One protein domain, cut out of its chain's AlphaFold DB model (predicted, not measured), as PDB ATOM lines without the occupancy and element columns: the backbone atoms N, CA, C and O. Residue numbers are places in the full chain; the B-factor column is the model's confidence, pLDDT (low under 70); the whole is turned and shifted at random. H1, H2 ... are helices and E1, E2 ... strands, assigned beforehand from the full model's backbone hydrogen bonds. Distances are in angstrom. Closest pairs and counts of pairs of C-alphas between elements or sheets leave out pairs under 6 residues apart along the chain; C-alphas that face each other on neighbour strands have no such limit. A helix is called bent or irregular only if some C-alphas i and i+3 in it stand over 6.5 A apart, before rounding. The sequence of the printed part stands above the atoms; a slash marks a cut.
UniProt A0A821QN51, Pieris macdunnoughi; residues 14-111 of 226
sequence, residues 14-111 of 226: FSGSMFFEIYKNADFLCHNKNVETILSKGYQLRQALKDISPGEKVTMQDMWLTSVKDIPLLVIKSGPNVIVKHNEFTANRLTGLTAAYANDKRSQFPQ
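This is residues 14 to 111 of the 226 residues of a protein of Pieris macdunnoughi (UniProt A0A821QN51). A bent two-stranded hairpin, E1 and E2, lies beside a helical group: H4 has H1 on one side and H3a, an arm of bent H3, on the other. The printed part has 98 residues, ordered H1 H2 H3 E1 E2 H4, class mixed, helices and strands. It is compact, radius of gyration of the C-alphas 13.1 A, spanning 40 by 26 by 25 A.

E1, residues 57 to 64, bends by 97 degrees at residue 61; E2, residues 72 to 76, is its antiparallel neighbour, N 58 and O 75 being 2.9 A apart. H4, residues 91 to 104, comes closest to E2 at the C-alphas of Val 75 and Ala 91, 6.4 A. H3, residues 32 to 51, assigned as one helix by its hydrogen bonds, is bent: C-alphas 40 and 43 are 7.9 A apart. Its arm H3a, residues 32 to 40, touches H4, closest C-alphas Val 35 and Thr 98, 6.0 A, at a steep tilt of 54 degrees, opposite ways; H3b, residues 43 to 51, is close but not clearly touching H4, C-alphas Arg 46 and Ala 91 being 6.4 A apart. H1, residues 16 to 23, touches H4, closest C-alphas Phe 20 and Leu 97, 6.2 A, about perpendicular at 80 degrees. H2, residues 27 to 30, only just touches H3a, only at the corner, with 3 pairs of C-alphas within 8 A, the closest Leu 29 and Val 35, 6.0 A. Every O i to N i+4 pair is within hydrogen-bond range in H1, H3a and H4, and 3 of 5 in H3b; H2 is too short for one.

H1 begins at C-alpha 16 (220.881, 234.683, 274.931); H4, 20.2 A long, ends at C-alpha 104 (214.473, 224.206, 267.340). E1 measures 14.4 A.

The farthest C-alphas, Asn 81 and Pro 110, are 40.9 A apart. E2 to H4 is a long link. The printed part has no cut, and no printed residue has pLDDT under 70.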
ATOM      1  N   PHE A  14     224.017 240.633 278.781       88.69
ATOM      2  CA  PHE A  14     223.423 239.938 277.644       88.69
ATOM      3  C   PHE A  14     222.841 238.580 278.074       88.69
ATOM      4  O   PHE A  14     223.532 237.786 278.712       88.69
ATOM      5  N   SER A  15     221.593 238.315 277.689       89.69
ATOM      6  CA  SER A  15     220.890 237.054 277.932       89.69
ATOM      7  C   SER A  15     220.511 236.442 276.591       89.69
ATOM      8  O   SER A  15     219.653 236.981 275.892       89.69
ATOM      9  N   GLY A  16     221.145 235.326 276.219       93.25
ATOM     10  CA  GLY A  16     220.881 234.683 274.931       93.25
ATOM     11  C   GLY A  16     219.450 234.165 274.811       93.25
ATOM     12  O   GLY A  16     218.877 234.255 273.737       93.25
ATOM     13  N   SER A  17     218.820 233.733 275.909       92.44
ATOM     14  CA  SER A  17     217.404 233.337 275.876       92.44
ATOM     15  C   SER A  17     216.470 234.535 275.646       92.44
ATOM     16  O   SER A  17     215.592 234.459 274.796       92.44
ATOM     17  N   MET A  18     216.701 235.692 276.288       93.31
ATOM     18  CA  MET A  18     215.917 236.898 275.955       93.31
ATOM     19  C   MET A  18     216.154 237.331 274.506       93.31
ATOM     20  O   MET A  18     215.217 237.690 273.803       93.31
ATOM     21  N   PHE A  19     217.406 237.275 274.048       95.88
ATOM     22  CA  PHE A  19     217.761 237.594 272.670       95.88
ATOM     23  C   PHE A  19     217.075 236.655 271.669       95.88
ATOM     24  O   PHE A  19     216.573 237.111 270.646       95.88
ATOM     25  N   PHE A  20     217.010 235.360 271.986       96.88
ATOM     26  CA  PHE A  20     216.278 234.366 271.211       96.88
ATOM     27  C   PHE A  20     214.790 234.696 271.155       96.88
ATOM     28  O   PHE A  20     214.234 234.792 270.069       96.88
ATOM     29  N   GLU A  21     214.154 234.954 272.296       95.56
ATOM     30  CA  GLU A  21     212.727 235.280 272.348       95.56
ATOM     31  C   GLU A  21     212.373 236.546 271.556       95.56
ATOM     32  O   GLU A  21     211.352 236.568 270.870       95.56
ATOM     33  N   ILE A  22     213.239 237.564 271.588       95.19
ATOM     34  CA  ILE A  22     213.070 238.800 270.813       95.19
ATOM     35  C   ILE A  22     213.174 238.531 269.307       95.19
ATOM     36  O   ILE A  22     212.381 239.064 268.533       95.19
ATOM     37  N   TYR A  23     214.147 237.720 268.880       97.25
ATOM     38  CA  TYR A  23     214.512 237.607 267.466       97.25
ATOM     39  C   TYR A  23     214.105 236.305 266.779       97.25
ATOM     40  O   TYR A  23     214.280 236.211 265.569       97.25
ATOM     41  N   LYS A  24     213.521 235.316 267.465       95.94
ATOM     42  CA  LYS A  24     213.122 234.025 266.861       95.94
ATOM     43  C   LYS A  24     212.116 234.149 265.713       95.94
ATOM     44  O   LYS A  24     211.986 233.220 264.926       95.94
ATOM     45  N   ASN A  25     211.423 235.283 265.620       95.75
ATOM     46  CA  ASN A  25     210.477 235.601 264.548       95.75
ATOM     47  C   ASN A  25     211.020 236.658 263.566       95.75
ATOM     48  O   ASN A  25     210.249 237.210 262.785       95.75
ATOM     49  N   ALA A  26     212.315 236.987 263.629       97.00
ATOM     50  CA  ALA A  26     212.924 237.941 262.709       97.00
ATOM     51  C   ALA A  26     212.880 237.406 261.272       97.00
ATOM     52  O   ALA A  26     213.155 236.226 261.043       97.00
ATOM     53  N   ASP A  27     212.579 238.279 260.307       97.25
ATOM     54  CA  ASP A  27     212.333 237.874 258.915       97.25
ATOM     55  C   ASP A  27     213.505 237.087 258.320       97.25
ATOM     56  O   ASP A  27     213.302 236.029 257.727       97.25
ATOM     57  N   PHE A  28     214.747 237.517 258.567       97.44
ATOM     58  CA  PHE A  28     215.915 236.817 258.042       97.44
ATOM     59  C   PHE A  28     216.012 235.349 258.492       97.44
ATOM     60  O   PHE A  28     216.588 234.561 257.747       97.44
ATOM     61  N   LEU A  29     215.466 234.963 259.654       97.38
ATOM     62  CA  LEU A  29     215.464 233.567 260.120       97.38
ATOM     63  C   LEU A  29     214.396 232.715 259.430       97.38
ATOM     64  O   LEU A  29     214.573 231.506 259.311       97.38
ATOM     65  N   CYS A  30     213.320 233.330 258.940       94.00
ATOM     66  CA  CYS A  30     212.249 232.644 258.216       94.00
ATOM     67  C   CYS A  30     212.682 232.177 256.816       94.00
ATOM     68  O   CYS A  30     212.014 231.339 256.210       94.00
ATOM     69  N   HIS A  31     213.798 232.697 256.295       94.75
ATOM     70  CA  HIS A  31     214.349 232.303 254.999       94.75
ATOM     71  C   HIS A  31     215.467 231.278 255.183       94.75
ATOM     72  O   HIS A  31     216.575 231.626 255.598       94.75
ATOM     73  N   ASN A  32     215.220 230.022 254.795       95.06
ATOM     74  CA  ASN A  32     216.184 228.932 255.006       95.06
ATOM     75  C   ASN A  32     217.586 229.240 254.460       95.06
ATOM     76  O   ASN A  32     218.588 228.980 255.126       95.06
ATOM     77  N   LYS A  33     217.652 229.879 253.287       95.31
ATOM     78  CA  LYS A  33     218.910 230.279 252.646       95.31
ATOM     79  C   LYS A  33     219.747 231.215 253.521       95.31
ATOM     80  O   LYS A  33     220.972 231.119 253.505       95.31
ATOM     81  N   ASN A  34     219.122 232.112 254.282       96.56
ATOM     82  CA  ASN A  34     219.838 233.034 255.165       96.56
ATOM     83  C   ASN A  34     220.451 232.281 256.346       96.56
ATOM     84  O   ASN A  34     221.633 232.462 256.632       96.56
ATOM     85  N   VAL A  35     219.678 231.389 256.973       97.00
ATOM     86  CA  VAL A  35     220.143 230.515 258.062       97.00
ATOM     87  C   VAL A  35     221.332 229.671 257.599       97.00
ATOM     88  O   VAL A  35     222.395 229.688 258.224       97.00
ATOM     89  N   GLU A  36     221.197 229.000 256.454       95.50
ATOM     90  CA  GLU A  36     222.263 228.201 255.840       95.50
ATOM     91  C   GLU A  36     223.496 229.046 255.494       95.50
ATOM     92  O   GLU A  36     224.629 228.643 255.765       95.50
ATOM     93  N   THR A  37     223.300 230.247 254.944       95.50
ATOM     94  CA  THR A  37     224.397 231.159 254.586       95.50
ATOM     95  C   THR A  37     225.157 231.627 255.824       95.50
ATOM     96  O   THR A  37     226.385 231.595 255.835       95.50
ATOM     97  N   ILE A  38     224.455 232.033 256.885       96.25
ATOM     98  CA  ILE A  38     225.084 232.506 258.125       96.25
ATOM     99  C   ILE A  38     225.902 231.383 258.777       96.25
ATOM    100  O   ILE A  38     227.036 231.621 259.201       96.25
ATOM    101  N   LEU A  39     225.372 230.157 258.835       96.38
ATOM    102  CA  LEU A  39     226.058 229.027 259.470       96.38
ATOM    103  C   LEU A  39     227.229 228.490 258.634       96.38
ATOM    104  O   LEU A  39     228.284 228.179 259.191       96.38
ATOM    105  N   SER A  40     227.095 228.454 257.307       94.75
ATOM    106  CA  SER A  40     228.172 228.024 256.401       94.75
ATOM    107  C   SER A  40     229.269 229.079 256.221       94.75
ATOM    108  O   SER A  40     230.413 228.733 255.940       94.75
ATOM    109  N   LYS A  41     228.967 230.370 256.415       91.62
ATOM    110  CA  LYS A  41     229.928 231.475 256.238       91.62
ATOM    111  C   LYS A  41     230.318 232.178 257.538       91.62
ATOM    112  O   LYS A  41     231.008 233.196 257.495       91.62
ATOM    113  N   GLY A  42     229.958 231.643 258.705       86.56
ATOM    114  CA  GLY A  42     230.225 232.284 260.001       86.56
ATOM    115  C   GLY A  42     231.707 232.612 260.242       86.56
ATOM    116  O   GLY A  42     232.037 233.674 260.772       86.56
ATOM    117  N   TYR A  43     232.624 231.750 259.787       86.00
ATOM    118  CA  TYR A  43     234.062 232.041 259.826       86.00
ATOM    119  C   TYR A  43     234.450 233.215 258.916       86.00
ATOM    120  O   TYR A  43     235.196 234.091 259.346       86.00
ATOM    121  N   GLN A  44     233.922 233.257 257.689       88.31
ATOM    122  CA  GLN A  44     234.192 234.323 256.718       88.31
ATOM    123  C   GLN A  44     233.669 235.671 257.224       88.31
ATOM    124  O   GLN A  44     234.398 236.655 257.166       88.31
ATOM    125  N   LEU A  45     232.471 235.695 257.824       88.44
ATOM    126  CA  LEU A  45     231.928 236.883 258.488       88.44
ATOM    127  C   LEU A  45     232.887 237.400 259.569       88.44
ATOM    128  O   LEU A  45     233.188 238.588 259.616       88.44
ATOM    129  N   ARG A  46     233.420 236.515 260.421       87.31
ATOM    130  CA  ARG A  46     234.389 236.918 261.451       87.31
ATOM    131  C   ARG A  46     235.697 237.451 260.874       87.31
ATOM    132  O   ARG A  46     236.275 238.331 261.500       87.31
ATOM    133  N   GLN A  47     236.173 236.922 259.744       87.25
ATOM    134  CA  GLN A  47     237.370 237.453 259.081       87.25
ATOM    135  C   GLN A  47     237.097 238.825 258.470       87.25
ATOM    136  O   GLN A  47     237.834 239.747 258.778       87.25
ATOM    137  N   ALA A  48     235.997 238.988 257.729       86.81
ATOM    138  CA  ALA A  48     235.620 240.269 257.128       86.81
ATOM    139  C   ALA A  48     235.452 241.383 258.177       86.81
ATOM    140  O   ALA A  48     235.811 242.532 257.952       86.81
ATOM    141  N   LEU A  49     234.961 241.041 259.371       90.12
ATOM    142  CA  LEU A  49     234.840 241.986 260.480       90.12
ATOM    143  C   LEU A  49     236.184 242.371 261.129       90.12
ATOM    144  O   LEU A  49     236.207 243.276 261.959       90.12
ATOM    145  N   LYS A  50     237.301 241.693 260.838       89.19
ATOM    146  CA  LYS A  50     238.624 242.122 261.333       89.19
ATOM    147  C   LYS A  50     239.145 243.347 260.596       89.19
ATOM    148  O   LYS A  50     239.931 244.082 261.184       89.19
ATOM    149  N   ASP A  51     238.678 243.554 259.372       89.88
ATOM    150  CA  ASP A  51     239.139 244.625 258.491       89.88
ATOM    151  C   ASP A  51     238.394 245.948 258.740       89.88
ATOM    152  O   ASP A  51     238.674 246.948 258.085       89.88
ATOM    153  N   ILE A  52     237.461 245.966 259.699       93.00
ATOM    154  CA  ILE A  52     236.706 247.158 260.099       93.00
ATOM    155  C   ILE A  52     236.999 247.552 261.548       93.00
ATOM    156  O   ILE A  52     237.405 246.731 262.384       93.00
ATOM    157  N   SER A  53     236.743 248.814 261.871       93.75
ATOM    158  CA  SER A  53     237.031 249.382 263.184       93.75
ATOM    159  C   SER A  53     236.034 248.897 264.247       93.75
ATOM    160  O   SER A  53     234.841 248.723 263.977       93.75
ATOM    161  N   PRO A  54     236.473 248.681 265.502       94.81
ATOM    162  CA  PRO A  54     235.564 248.426 266.614       94.81
ATOM    163  C   PRO A  54     234.461 249.487 266.737       94.81
ATOM    164  O   PRO A  54     234.741 250.680 266.745       94.81
ATOM    165  N   GLY A  55     233.210 249.043 266.876       93.19
ATOM    166  CA  GLY A  55     232.024 249.901 266.957       93.19
ATOM    167  C   GLY A  55     231.320 250.121 265.616       93.19
ATOM    168  O   GLY A  55     230.135 250.457 265.611       93.19
ATOM    169  N   GLU A  56     231.994 249.864 264.494       94.69
ATOM    170  CA  GLU A  56     231.375 249.944 263.171       94.69
ATOM    171  C   GLU A  56     230.364 248.818 262.951       94.69
ATOM    172  O   GLU A  56     230.477 247.718 263.510       94.69
ATOM    173  N   LYS A  57     229.352 249.117 262.134       93.94
ATOM    174  CA  LYS A  57     228.256 248.208 261.795       93.94
ATOM    175  C   LYS A  57     228.298 247.881 260.313       93.94
ATOM    176  O   LYS A  57     228.402 248.779 259.485       93.94
ATOM    177  N   VAL A  58     228.157 246.600 259.998       93.50
ATOM    178  CA  VAL A  58     228.035 246.102 258.628       93.50
ATOM    179  C   VAL A  58     226.611 245.643 258.394       93.50
ATOM    180  O   VAL A  58     226.043 244.911 259.208       93.50
ATOM    181  N   THR A  59     226.048 246.057 257.268       94.75
ATOM    182  CA  THR A  59     224.743 245.587 256.812       94.75
ATOM    183  C   THR A  59     224.876 244.217 256.167       94.75
ATOM    184  O   THR A  59     225.672 244.027 255.248       94.75
ATOM    185  N   MET A  60     224.076 243.259 256.628       94.50
ATOM    186  CA  MET A  60     223.944 241.964 255.971       94.50
ATOM    187  C   MET A  60     223.063 242.128 254.733       94.50
ATOM    188  O   MET A  60     221.905 242.534 254.835       94.50
ATOM    189  N   GLN A  61     223.623 241.833 253.563       92.62
ATOM    190  CA  GLN A  61     222.929 241.996 252.290       92.62
ATOM    191  C   GLN A  61     221.629 241.178 252.253       92.62
ATOM    192  O   GLN A  61     221.642 239.986 252.551       92.62
ATOM    193  N   ASP A  62     220.529 241.833 251.867       93.06
ATOM    194  CA  ASP A  62     219.195 241.244 251.695       93.06
ATOM    195  C   ASP A  62     218.637 240.507 252.933       93.06
ATOM    196  O   ASP A  62     217.744 239.665 252.817       93.06
ATOM    197  N   MET A  63     219.127 240.837 254.134       96.88
ATOM    198  CA  MET A  63     218.657 240.273 255.403       96.88
ATOM    199  C   MET A  63     218.025 241.358 256.274       96.88
ATOM    200  O   MET A  63     218.653 242.374 256.573       96.88
ATOM    201  N   TRP A  64     216.792 241.119 256.719       96.94
ATOM    202  CA  TRP A  64     215.961 242.100 257.417       96.94
ATOM    203  C   TRP A  64     215.455 241.542 258.748       96.94
ATOM    204  O   TRP A  64     215.280 240.333 258.905       96.94
ATOM    205  N   LEU A  65     215.231 242.413 259.732       96.06
ATOM    206  CA  LEU A  65     214.634 242.014 261.010       96.06
ATOM    207  C   LEU A  65     213.112 241.855 260.904       96.06
ATOM    208  O   LEU A  65     212.530 241.050 261.625       96.06
ATOM    209  N   THR A  66     212.479 242.588 259.993       93.38
ATOM    210  CA  THR A  66     211.026 242.655 259.801       93.38
ATOM    211  C   THR A  66     210.651 242.248 258.375       93.38
ATOM    212  O   THR A  66     211.428 242.419 257.433       93.38
ATOM    213  N   SER A  67     209.429 241.740 258.194       85.56
ATOM    214  CA  SER A  67     208.921 241.309 256.883       85.56
ATOM    215  C   SER A  67     208.649 242.468 255.919       85.56
ATOM    216  O   SER A  67     208.664 242.280 254.704       85.56
ATOM    217  N   VAL A  68     208.436 243.679 256.445       89.69
ATOM    218  CA  VAL A  68     208.233 244.903 255.652       89.69
ATOM    219  C   VAL A  68     209.541 245.515 255.130       89.69
ATOM    220  O   VAL A  68     209.491 246.511 254.414       89.69
ATOM    221  N   LYS A  69     210.701 244.906 255.431       88.25
ATOM    222  CA  LYS A  69     212.032 245.293 254.922       88.25
ATOM    223  C   LYS A  69     212.417 246.752 255.197       88.25
ATOM    224  O   LYS A  69     213.045 247.406 254.370       88.25
ATOM    225  N   ASP A  70     212.051 247.258 256.369       89.31
ATOM    226  CA  ASP A  70     212.395 248.609 256.828       89.31
ATOM    227  C   ASP A  70     213.628 248.621 257.746       89.31
ATOM    228  O   ASP A  70     214.370 249.603 257.782       89.31
ATOM    229  N   ILE A  71     213.888 247.516 258.455       94.12
ATOM    230  CA  ILE A  71     214.996 247.407 259.407       94.12
ATOM    231  C   ILE A  71     215.994 246.340 258.933       94.12
ATOM    232  O   ILE A  71     215.718 245.140 259.066       94.12
ATOM    233  N   PRO A  72     217.162 246.733 258.387       95.81
ATOM    234  CA  PRO A  72     218.166 245.778 257.941       95.81
ATOM    235  C   PRO A  72     218.846 245.084 259.125       95.81
ATOM    236  O   PRO A  72     218.972 245.640 260.222       95.81
ATOM    237  N   LEU A  73     219.349 243.874 258.894       96.81
ATOM    238  CA  LEU A  73     220.195 243.174 259.852       96.81
ATOM    239  C   LEU A  73     221.595 243.807 259.862       96.81
ATOM    240  O   LEU A  73     222.346 243.716 258.891       96.81
ATOM    241  N   LEU A  74     221.953 244.425 260.987       96.25
ATOM    242  CA  LEU A  74     223.247 245.076 261.196       96.25
ATOM    243  C   LEU A  74     224.108 244.279 262.172       96.25
ATOM    244  O   LEU A  74     223.667 243.998 263.286       96.25
ATOM    245  N   VAL A  75     225.354 243.990 261.800       96.44
ATOM    246  CA  VAL A  75     226.339 243.316 262.655       96.44
ATOM    247  C   VAL A  75     227.409 244.305 263.100       96.44
ATOM    248  O   VAL A  75     228.117 244.868 262.271       96.44
ATOM    249  N   ILE A  76     227.549 244.503 264.411       95.44
ATOM    250  CA  ILE A  76     228.563 245.380 265.003       95.44
ATOM    251  C   ILE A  76     229.877 244.635 265.260       95.44
ATOM    252  O   ILE A  76     229.895 243.522 265.807       95.44
ATOM    253  N   LYS A  77     231.004 245.275 264.931       94.75
ATOM    254  CA  LYS A  77     232.331 244.821 265.351       94.75
ATOM    255  C   LYS A  77     232.547 245.126 266.828       94.75
ATOM    256  O   LYS A  77     232.725 246.270 267.231       94.75
ATOM    257  N   SER A  78     232.616 244.083 267.648       91.31
ATOM    258  CA  SER A  78     233.038 244.225 269.043       91.31
ATOM    259  C   SER A  78     234.538 244.527 269.155       91.31
ATOM    260  O   SER A  78     235.345 244.050 268.347       91.31
ATOM    261  N   GLY A  79     234.934 245.224 270.216       89.00
ATOM    262  CA  GLY A  79     236.331 245.442 270.578       89.00
ATOM    263  C   GLY A  79     236.465 246.129 271.938       89.00
ATOM    264  O   GLY A  79     235.450 246.357 272.601       89.00
ATOM    265  N   PRO A  80     237.700 246.430 272.370       86.94
ATOM    266  CA  PRO A  80     237.944 247.170 273.605       86.94
ATOM    267  C   PRO A  80     237.137 248.472 273.624       86.94
ATOM    268  O   PRO A  80     237.076 249.169 272.616       86.94
ATOM    269  N   ASN A  81     236.510 248.783 274.759       87.44
ATOM    270  CA  ASN A  81     235.713 249.999 274.986       87.44
ATOM    271  C   ASN A  81     234.452 250.163 274.110       87.44
ATOM    272  O   ASN A  81     233.752 251.165 274.239       87.44
ATOM    273  N   VAL A  82     234.107 249.184 273.266       89.81
ATOM    274  CA  VAL A  82     232.849 249.199 272.504       89.81
ATOM    275  C   VAL A  82     231.725 248.644 273.369       89.81
ATOM    276  O   VAL A  82     231.696 247.453 273.689       89.81
ATOM    277  N   ILE A  83     230.766 249.499 273.714       89.88
ATOM    278  CA  ILE A  83     229.544 249.084 274.404       89.88
ATOM    279  C   ILE A  83     228.584 248.497 273.371       89.88
ATOM    280  O   ILE A  83     228.031 249.219 272.547       89.88
ATOM    281  N   VAL A  84     228.374 247.183 273.432       91.25
ATOM    282  CA  VAL A  84     227.386 246.487 272.599       91.25
ATOM    283  C   VAL A  84     226.086 246.339 273.383       91.25
ATOM    284  O   VAL A  84     226.037 245.602 274.375       91.25
ATOM    285  N   LYS A  85     225.017 246.994 272.923       91.00
ATOM    286  CA  LYS A  85     223.693 246.939 273.562       91.00
ATOM    287  C   LYS A  85     223.139 245.516 273.538       91.00
ATOM    288  O   LYS A  85     223.504 244.708 272.686       91.00
ATOM    289  N   HIS A  86     222.247 245.178 274.468       89.62
ATOM    290  CA  HIS A  86     221.710 243.816 274.608       89.62
ATOM    291  C   HIS A  86     220.976 243.314 273.351       89.62
ATOM    292  O   HIS A  86     220.999 242.119 273.078       89.62
ATOM    293  N   ASN A  87     220.373 244.218 272.577       90.06
ATOM    294  CA  ASN A  87     219.640 243.918 271.349       90.06
ATOM    295  C   ASN A  87     220.508 243.980 270.078       90.06
ATOM    296  O   ASN A  87     220.010 243.675 269.001       90.06
ATOM    297  N   GLU A  88     221.785 244.357 270.167       94.50
ATOM    298  CA  GLU A  88     222.665 244.453 268.999       94.50
ATOM    299  C   GLU A  88     223.294 243.102 268.634       94.50
ATOM    300  O   GLU A  88     223.670 242.303 269.502       94.50
ATOM    301  N   PHE A  89     223.452 242.866 267.332       96.69
ATOM    302  CA  PHE A  89     224.074 241.661 266.799       96.69
ATOM    303  C   PHE A  89     225.580 241.851 266.678       96.69
ATOM    304  O   PHE A  89     226.047 242.675 265.904       96.69
ATOM    305  N   THR A  90     226.356 241.040 267.389       95.69
ATOM    306  CA  THR A  90     227.745 240.747 267.009       95.69
ATOM    307  C   THR A  90     227.765 239.488 266.145       95.69
ATOM    308  O   THR A  90     226.784 238.741 266.130       95.69
ATOM    309  N   ALA A  91     228.887 239.181 265.486       95.25
ATOM    310  CA  ALA A  91     229.013 237.928 264.735       95.25
ATOM    311  C   ALA A  91     228.677 236.688 265.579       95.25
ATOM    312  O   ALA A  91     227.956 235.809 265.110       95.25
ATOM    313  N   ASN A  92     229.140 236.635 266.834       94.56
ATOM    314  CA  ASN A  92     228.842 235.517 267.733       94.56
ATOM    315  C   ASN A  92     227.357 235.480 268.117       94.56
ATOM    316  O   ASN A  92     226.755 234.414 268.100       94.56
ATOM    317  N   ARG A  93     226.728 236.625 268.416       96.50
ATOM    318  CA  ARG A  93     225.290 236.644 268.743       96.50
ATOM    319  C   ARG A  93     224.430 236.229 267.552       96.50
ATOM    320  O   ARG A  93     223.484 235.473 267.738       96.50
ATOM    321  N   LEU A  94     224.779 236.677 266.344       97.69
ATOM    322  CA  LEU A  94     224.078 236.308 265.113       97.69
ATOM    323  C   LEU A  94     224.206 234.811 264.812       97.69
ATOM    324  O   LEU A  94     223.202 234.134 264.598       97.69
ATOM    325  N   THR A  95     225.433 234.286 264.809       97.19
ATOM    326  CA  THR A  95     225.683 232.865 264.516       97.19
ATOM    327  C   THR A  95     225.099 231.950 265.593       97.19
ATOM    328  O   THR A  95     224.444 230.969 265.250       97.19
ATOM    329  N   GLY A  96     225.222 232.317 266.873       97.94
ATOM    330  CA  GLY A  96     224.597 231.603 267.986       97.94
ATOM    331  C   GLY A  96     223.066 231.593 267.920       97.94
ATOM    332  O   GLY A  96     222.469 230.528 268.060       97.94
ATOM    333  N   LEU A  97     222.430 232.738 267.629       98.44
ATOM    334  CA  LEU A  97     220.973 232.826 267.443       98.44
ATOM    335  C   LEU A  97     220.512 231.944 266.283       98.44
ATOM    336  O   LEU A  97     219.544 231.199 266.410       98.44
ATOM    337  N   THR A  98     221.222 232.018 265.159       98.38
ATOM    338  CA  THR A  98     220.896 231.248 263.955       98.38
ATOM    339  C   THR A  98     221.016 229.746 264.218       98.38
ATOM    340  O   THR A  98     220.151 228.976 263.807       98.38
ATOM    341  N   ALA A  99     222.041 229.321 264.963       98.50
ATOM    342  CA  ALA A  99     222.201 227.932 265.376       98.50
ATOM    343  C   ALA A  99     221.093 227.490 266.346       98.50
ATOM    344  O   ALA A  99     220.538 226.408 266.176       98.50
ATOM    345  N   ALA A 100     220.731 228.324 267.327       98.50
ATOM    346  CA  ALA A 100     219.619 228.051 268.239       98.50
ATOM    347  C   ALA A 100     218.296 227.877 267.474       98.50
ATOM    348  O   ALA A 100     217.578 226.902 267.688       98.50
ATOM    349  N   TYR A 101     218.024 228.763 266.512       98.50
ATOM    350  CA  TYR A 101     216.833 228.694 265.665       98.50
ATOM    351  C   TYR A 101     216.812 227.412 264.823       98.50
ATOM    352  O   TYR A 101     215.822 226.679 264.814       98.50
ATOM    353  N   ALA A 102     217.933 227.099 264.166       98.19
ATOM    354  CA  ALA A 102     218.069 225.889 263.365       98.19
ATOM    355  C   ALA A 102     217.916 224.609 264.201       98.19
ATOM    356  O   ALA A 102     217.393 223.620 263.698       98.19
ATOM    357  N   ASN A 103     218.320 224.614 265.475       97.88
ATOM    358  CA  ASN A 103     218.135 223.476 266.375       97.88
ATOM    359  C   ASN A 103     216.647 223.227 266.681       97.88
ATOM    360  O   ASN A 103     216.162 222.099 266.535       97.88
ATOM    361  N   ASP A 104     215.910 224.283 267.032       97.12
ATOM    362  CA  ASP A 104     214.473 224.206 267.340       97.12
ATOM    363  C   ASP A 104     213.640 223.828 266.107       97.12
ATOM    364  O   ASP A 104     212.584 223.199 266.215       97.12
ATOM    365  N   LYS A 105     214.140 224.165 264.915       96.75
ATOM    366  CA  LYS A 105     213.504 223.906 263.618       96.75
ATOM    367  C   LYS A 105     214.270 222.895 262.758       96.75
ATOM    368  O   LYS A 105     214.118 222.903 261.542       96.75
ATOM    369  N   ARG A 106     215.058 221.988 263.353       95.88
ATOM    370  CA  ARG A 106     216.003 221.103 262.627       95.88
ATOM    371  C   ARG A 106     215.414 220.348 261.431       95.88
ATOM    372  O   ARG A 106     216.114 220.123 260.451       95.88
ATOM    373  N   SER A 107     214.133 219.974 261.487       95.25
ATOM    374  CA  SER A 107     213.444 219.274 260.396       95.25
ATOM    375  C   SER A 107     213.287 220.121 259.128       95.25
ATOM    376  O   SER A 107     213.156 219.556 258.046       95.25
ATOM    377  N   GLN A 108     213.340 221.452 259.237       96.00
ATOM    378  CA  GLN A 108     213.279 222.388 258.111       96.00
ATOM    379  C   GLN A 108     214.611 222.496 257.354       96.00
ATOM    380  O   GLN A 108     214.636 223.004 256.236       96.00
ATOM    381  N   PHE A 109     215.703 221.987 257.935       95.19
ATOM    382  CA  PHE A 109     217.058 222.103 257.401       95.19
ATOM    383  C   PHE A 109     217.660 220.717 257.137       95.19
ATOM    384  O   PHE A 109     218.512 220.257 257.894       95.19
ATOM    385  N   PRO A 110     217.240 219.990 256.088       91.56
ATOM    386  CA  PRO A 110     217.716 218.626 255.847       91.56
ATOM    387  C   PRO A 110     219.203 218.548 255.467       91.56
ATOM    388  O   PRO A 110     219.814 217.500 255.651       91.56
ATOM    389  N   GLN A 111     219.792 219.636 254.959       91.19
ATOM    390  CA  GLN A 111     221.162 219.664 254.425       91.19
ATOM    391  C   GLN A 111     222.008 220.795 255.028       91.19
ATOM    392  O   GLN A 111     222.869 221.366 254.361       91.19
TER     393      GLN A 111